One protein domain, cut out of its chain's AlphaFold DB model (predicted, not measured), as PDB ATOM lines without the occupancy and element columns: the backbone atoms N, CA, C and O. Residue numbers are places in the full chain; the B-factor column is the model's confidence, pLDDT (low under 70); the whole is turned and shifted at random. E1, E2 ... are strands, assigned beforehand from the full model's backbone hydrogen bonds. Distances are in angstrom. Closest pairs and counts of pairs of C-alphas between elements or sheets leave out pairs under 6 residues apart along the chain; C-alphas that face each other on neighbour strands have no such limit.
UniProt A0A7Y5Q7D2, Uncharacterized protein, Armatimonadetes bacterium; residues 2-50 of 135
ATOM      1  N   GLU A   2      21.452  38.102  91.636       40.44
ATOM      2  CA  GLU A   2      22.200  36.843  91.622       40.44
ATOM      3  C   GLU A   2      22.685  36.555  93.043       40.44
ATOM      4  O   GLU A   2      23.507  37.284  93.598       40.44
ATOM      5  N   GLY A   3      22.121  35.512  93.654       42.50
ATOM      6  CA  GLY A   3      22.530  35.016  94.961       42.50
ATOM      7  C   GLY A   3      23.926  34.413  94.879       42.50
ATOM      8  O   GLY A   3      24.082  33.236  94.559       42.50
ATOM      9  N   GLY A   4      24.942  35.227  95.159       34.47
ATOM     10  CA  GLY A   4      26.311  34.762  95.334       34.47
ATOM     11  C   GLY A   4      26.382  33.779  96.499       34.47
ATOM     12  O   GLY A   4      26.269  34.171  97.659       34.47
ATOM     13  N   SER A   5      26.554  32.495  96.186       42.44
ATOM     14  CA  SER A   5      26.875  31.467  97.174       42.44
ATOM     15  C   SER A   5      28.240  31.790  97.780       42.44
ATOM     16  O   SER A   5      29.274  31.685  97.113       42.44
ATOM     17  N   LEU A   6      28.246  32.217  99.042       34.19
ATOM     18  CA  LEU A   6      29.464  32.394  99.819       34.19
ATOM     19  C   LEU A   6      30.058  31.003 100.080       34.19
ATOM     20  O   LEU A   6      29.681  30.312 101.025       34.19
ATOM     21  N   THR A   7      30.972  30.567  99.217       39.97
ATOM     22  CA  THR A   7      31.723  29.331  99.445       39.97
ATOM     23  C   THR A   7      32.775  29.630 100.504       39.97
ATOM     24  O   THR A   7      33.823  30.204 100.206       39.97
ATOM     25  N   ILE A   8      32.487  29.284 101.759       42.94
ATOM     26  CA  ILE A   8      33.507  29.251 102.804       42.94
ATOM     27  C   ILE A   8      34.450  28.108 102.434       42.94
ATOM     28  O   ILE A   8      34.148  26.940 102.669       42.94
ATOM     29  N   ILE A   9      35.583  28.438 101.816       47.38
ATOM     30  CA  ILE A   9      36.698  27.503 101.706       47.38
ATOM     31  C   ILE A   9      37.198  27.334 103.138       47.38
ATOM     32  O   ILE A   9      37.861  28.223 103.675       47.38
ATOM     33  N   ALA A  10      36.801  26.240 103.793       51.00
ATOM     34  CA  ALA A  10      37.380  25.868 105.073       51.00
ATOM     35  C   ALA A  10      38.907  25.883 104.892       51.00
ATOM     36  O   ALA A  10      39.383  25.306 103.911       51.00
ATOM     37  N   PRO A  11      39.680  26.585 105.740       55.66
ATOM     38  CA  PRO A  11      41.123  26.646 105.577       55.66
ATOM     39  C   PRO A  11      41.663  25.226 105.728       55.66
ATOM     40  O   PRO A  11      41.782  24.716 106.834       55.66
ATOM     41  N   THR A  12      41.929  24.541 104.623       57.19
ATOM     42  CA  THR A  12      42.533  23.216 104.662       57.19
ATOM     43  C   THR A  12      44.012  23.379 104.970       57.19
ATOM     44  O   THR A  12      44.668  24.278 104.433       57.19
ATOM     45  N   LEU A  13      44.570  22.500 105.804       62.41
ATOM     46  CA  LEU A  13      46.020  22.396 105.888       62.41
ATOM     47  C   LEU A  13      46.551  21.919 104.534       62.41
ATOM     48  O   LEU A  13      46.401  20.755 104.176       62.41
ATOM     49  N   VAL A  14      47.207  22.811 103.798       63.16
ATOM     50  CA  VAL A  14      48.206  22.420 102.804       63.16
ATOM     51  C   VAL A  14      49.526  22.384 103.569       63.16
ATOM     52  O   VAL A  14      50.011  23.456 103.950       63.16
ATOM     53  N   PRO A  15      50.091  21.205 103.897       56.19
ATOM     54  CA  PRO A  15      51.340  21.163 104.638       56.19
ATOM     55  C   PRO A  15      52.418  21.828 103.782       56.19
ATOM     56  O   PRO A  15      52.801  21.308 102.737       56.19
ATOM     57  N   ALA A  16      52.893  22.999 104.205       55.44
ATOM     58  CA  ALA A  16      54.009  23.667 103.536       55.44
ATOM     59  C   ALA A  16      55.325  22.886 103.737       55.44
ATOM     60  O   ALA A  16      56.271  23.058 102.973       55.44
ATOM     61  N   ASP A  17      55.379  22.019 104.755       64.19
ATOM     62  CA  ASP A  17      56.522  21.168 105.080       64.19
ATOM     63  C   ASP A  17      56.190  19.685 104.805       64.19
ATOM     64  O   ASP A  17      55.323  19.119 105.480       64.19
ATOM     65  N   PRO A  18      56.889  19.020 103.862       71.38
ATOM     66  CA  PRO A  18      56.642  17.621 103.501       71.38
ATOM     67  C   PRO A  18      56.986  16.621 104.618       71.38
ATOM     68  O   PRO A  18      56.709  15.434 104.486       71.38
ATOM     69  N   ARG A  19      57.605  17.073 105.717       79.38
ATOM     70  CA  ARG A  19      57.934  16.242 106.885       79.38
ATOM     71  C   ARG A  19      56.781  16.139 107.887       79.38
ATOM     72  O   ARG A  19      56.883  15.380 108.849       79.38
ATOM     73  N   LEU A  20      55.718  16.923 107.705       81.94
ATOM     74  CA  LEU A  20      54.554  16.921 108.585       81.94
ATOM     75  C   LEU A  20      53.706  15.666 108.364       81.94
ATOM     76  O   LEU A  20      53.254  15.379 107.260       81.94
ATOM     77  N   THR A  21      53.448  14.940 109.448       85.62
ATOM     78  CA  THR A  21      52.524  13.804 109.484       85.62
ATOM     79  C   THR A  21      51.153  14.290 109.936       85.62
ATOM     80  O   THR A  21      51.018  14.839 111.031       85.62
ATOM     81  N   VAL A  22      50.132  14.103 109.098       85.31
ATOM     82  CA  VAL A  22      48.738  14.427 109.438       85.31
ATOM     83  C   VAL A  22      48.229  13.425 110.471       85.31
ATOM     84  O   VAL A  22      48.344  12.219 110.268       85.31
ATOM     85  N   PHE A  23      47.650  13.918 111.563       83.50
ATOM     86  CA  PHE A  23      47.053  13.080 112.612       83.50
ATOM     87  C   PHE A  23      45.584  13.419 112.894       83.50
ATOM     88  O   PHE A  23      44.932  12.724 113.668       83.50
ATOM     89  N   GLY A  24      45.056  14.476 112.271       80.06
ATOM     90  CA  GLY A  24      43.661  14.880 112.389       80.06
ATOM     91  C   GLY A  24      43.089  15.303 111.044       80.06
ATOM     92  O   GLY A  24      43.785  15.905 110.222       80.06
ATOM     93  N   GLN A  25      41.810  15.003 110.842       85.50
ATOM     94  CA  GLN A  25      41.039  15.392 109.663       85.50
ATOM     95  C   GLN A  25      39.698  15.998 110.090       85.50
ATOM     96  O   GLN A  25      39.209  15.730 111.189       85.50
ATOM     97  N   PHE A  26      39.127  16.851 109.247       81.69
ATOM     98  CA  PHE A  26      37.741  17.295 109.367       81.69
ATOM     99  C   PHE A  26      36.774  16.188 108.907       81.69
ATOM    100  O   PHE A  26      37.190  15.147 108.401       81.69
ATOM    101  N   ALA A  27      35.465  16.403 109.075       84.50
ATOM    102  CA  ALA A  27      34.438  15.436 108.664       84.50
ATOM    103  C   ALA A  27      34.436  15.156 107.148       84.50
ATOM    104  O   ALA A  27      34.053  14.072 106.718       84.50
ATOM    105  N   ASP A  28      34.902  16.116 106.346       86.31
ATOM    106  CA  ASP A  28      35.105  15.984 104.900       86.31
ATOM    107  C   ASP A  28      36.452  15.328 104.529       86.31
ATOM    108  O   ASP A  28      36.838  15.327 103.363       86.31
ATOM    109  N   GLN A  29      37.164  14.767 105.516       83.19
ATOM    110  CA  GLN A  29      38.486  14.134 105.412       83.19
ATOM    111  C   GLN A  29      39.635  15.088 105.068       83.19
ATOM    112  O   GLN A  29      40.784  14.655 104.934       83.19
ATOM    113  N   SER A  30      39.374  16.391 104.964       83.62
ATOM    114  CA  SER A  30      40.433  17.356 104.710       83.62
ATOM    115  C   SER A  30      41.373  17.462 105.931       83.62
ATOM    116  O   SER A  30      40.914  17.375 107.078       83.62
ATOM    117  N   PRO A  31      42.703  17.591 105.742       82.88
ATOM    118  CA  PRO A  31      43.647  17.635 106.857       82.88
ATOM    119  C   PRO A  31      43.396  18.823 107.794       82.88
ATOM    120  O   PRO A  31      43.331  19.971 107.352       82.88
ATOM    121  N   SER A  32      43.308  18.546 109.098       83.50
ATOM    122  CA  SER A  32      43.041  19.557 110.131       83.50
ATOM    123  C   SER A  32      44.195  19.738 111.117       83.50
ATOM    124  O   SER A  32      44.392  20.846 111.613       83.50
ATOM    125  N   HIS A  33      44.975  18.684 111.391       83.75
ATOM    126  CA  HIS A  33      46.109  18.726 112.321       83.75
ATOM    127  C   HIS A  33      47.308  17.941 111.765       83.75
ATOM    128  O   HIS A  33      47.139  16.813 111.291       83.75
ATOM    129  N   ALA A  34      48.518  18.496 111.859       85.81
ATOM    130  CA  ALA A  34      49.750  17.828 111.433       85.81
ATOM    131  C   ALA A  34      50.938  18.124 112.364       85.81
ATOM    132  O   ALA A  34      51.005  19.195 112.961       85.81
ATOM    133  N   VAL A  35      51.878  17.182 112.481       85.69
ATOM    134  CA  VAL A  35      53.034  17.260 113.392       85.69
ATOM    135  C   VAL A  35      54.333  16.813 112.720       85.69
ATOM    136  O   VAL A  35      54.340  15.861 111.944       85.69
ATOM    137  N   ALA A  36      55.449  17.467 113.037       86.56
ATOM    138  CA  ALA A  36      56.794  17.029 112.665       86.56
ATOM    139  C   ALA A  36      57.751  17.217 113.839       86.56
ATOM    140  O   ALA A  36      57.795  18.279 114.459       86.56
ATOM    141  N   ARG A  37      58.577  16.205 114.107       84.94
ATOM    142  CA  ARG A  37      59.716  16.331 115.020       84.94
ATOM    143  C   ARG A  37      60.944  16.753 114.229       84.94
ATOM    144  O   ARG A  37      61.274  16.160 113.206       84.94
ATOM    145  N   THR A  38      61.627  17.779 114.708       83.31
ATOM    146  CA  THR A  38      62.861  18.304 114.123       83.31
ATOM    147  C   THR A  38      63.975  18.272 115.171       83.31
ATOM    148  O   THR A  38      63.684  18.231 116.366       83.31
ATOM    149  N   PRO A  39      65.257  18.390 114.775       84.19
ATOM    150  CA  PRO A  39      66.353  18.537 115.736       84.19
ATOM    151  C   PRO A  39      66.227  19.758 116.664       84.19
ATOM    152  O   PRO A  39      66.936  19.841 117.658       84.19
ATOM    153  N   ARG A  40      65.357  20.725 116.331       83.62
ATOM    154  CA  ARG A  40      65.121  21.948 117.112       83.62
ATOM    155  C   ARG A  40      63.840  21.899 117.952       83.62
ATOM    156  O   ARG A  40      63.558  22.866 118.648       83.62
ATOM    157  N   GLY A  41      63.064  20.815 117.875       81.81
ATOM    158  CA  GLY A  41      61.790  20.662 118.581       81.81
ATOM    159  C   GLY A  41      60.657  20.165 117.687       81.81
ATOM    160  O   GLY A  41      60.876  19.753 116.544       81.81
ATOM    161  N   THR A  42      59.437  20.217 118.213       84.00
ATOM    162  CA  THR A  42      58.220  19.740 117.545       84.00
ATOM    163  C   THR A  42      57.473  20.904 116.891       84.00
ATOM    164  O   THR A  42      57.165  21.898 117.544       84.00
ATOM    165  N   VAL A  43      57.173  20.784 115.597       85.50
ATOM    166  CA  VAL A  43      56.317  21.711 114.845       85.50
ATOM    167  C   VAL A  43      54.927  21.108 114.764       85.50
ATOM    168  O   VAL A  43      54.790  19.949 114.369       85.50
ATOM    169  N   VAL A  44      53.903  21.888 115.106       82.75
ATOM    170  CA  VAL A  44      52.509  21.456 114.981       82.75
ATOM    171  C   VAL A  44      51.711  22.503 114.221       82.75
ATOM    172  O   VAL A  44      51.798  23.695 114.512       82.75
ATOM    173  N   GLN A  45      50.972  22.048 113.213       84.31
ATOM    174  CA  GLN A  45      50.157  22.878 112.336       84.31
ATOM    175  C   GLN A  45      48.690  22.493 112.501       84.31
ATOM    176  O   GLN A  45      48.353  21.309 112.568       84.31
ATOM    177  N   PHE A  46      47.824  23.502 112.543       81.25
ATOM    178  CA  PHE A  46      46.401  23.334 112.794       81.25
ATOM    179  C   PHE A  46      45.580  24.233 111.881       81.25
ATOM    180  O   PHE A  46      45.974  25.365 111.598       81.25
ATOM    181  N   ALA A  47      44.427  23.731 111.469       80.94
ATOM    182  CA  ALA A  47      43.365  24.515 110.872       80.94
ATOM    183  C   ALA A  47      42.125  24.453 111.770       80.94
ATOM    184  O   ALA A  47      41.685  23.370 112.154       80.94
ATOM    185  N   GLY A  48      41.549  25.615 112.086       76.25
ATOM    186  CA  GLY A  48      40.363  25.724 112.939       76.25
ATOM    187  C   GLY A  48      40.667  25.939 114.432       76.25
ATOM    188  O   GLY A  48      41.799  26.260 114.801       76.25
ATOM    189  N   PRO A  49      39.641  25.842 115.295       73.62
ATOM    190  CA  PRO A  49      39.774  26.093 116.726       73.62
ATOM    191  C   PRO A  49      40.573  24.990 117.430       73.62
ATOM    192  O   PRO A  49      40.419  23.803 117.142       73.62
ATOM    193  N   LEU A  50      41.396  25.384 118.403       76.44
ATOM    194  CA  LEU A  50      42.173  24.457 119.221       76.44
ATOM    195  C   LEU A  50      41.352  23.977 120.414       76.44
ATOM    196  O   LEU A  50      40.953  24.763 121.273       76.44
TER     197      LEU A  50
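AT A GLANCE: This is residues 2 to 50 of the 135 residues of an uncharacterized protein of Armatimonadetes bacterium (UniProt A0A7Y5Q7D2). With little regular structure, this is one small antiparallel sheet of three strands and a long tail, of which residues 2 to 9 stick out. E1, E2 and E3, in that order along the chain and across the sheet, form a meander, each strand the antiparallel neighbour of the one before. The 49 printed residues include 19 in these strands, under half, and no named helix; the class is all strand. The whole is loose, with a radius of gyration of the C-alphas of 13.9 A, and spans 53 by 19 by 18 A.

HOW THE PARTS SIT: The inner strand E2, residues 31 to 38, forms hairpins with both edge strands. With E1, residues 21 to 25, it stands at 157 degrees between directions; N 21 and O 35 are 2.8 A apart. With E3, residues 41 to 46, the angle is 170 degrees; N 43 and O 36 are 2.8 A apart.

IN THESE COORDINATES: E2 measures 20.6 A between its end C-alphas, E3 16.7 A and E1 11.6 A. C-alpha 21 begins E1 at (52.524, 13.804, 109.484); C-alpha 46 ends E3 at (46.401, 23.334, 112.794).

THE WHOLE: The C-alphas farthest apart, of Glu 2 and Pro 39, are 53.5 A apart. The printed part has no cut, and both links are tight. Residues 2 to 17 have pLDDT under 70.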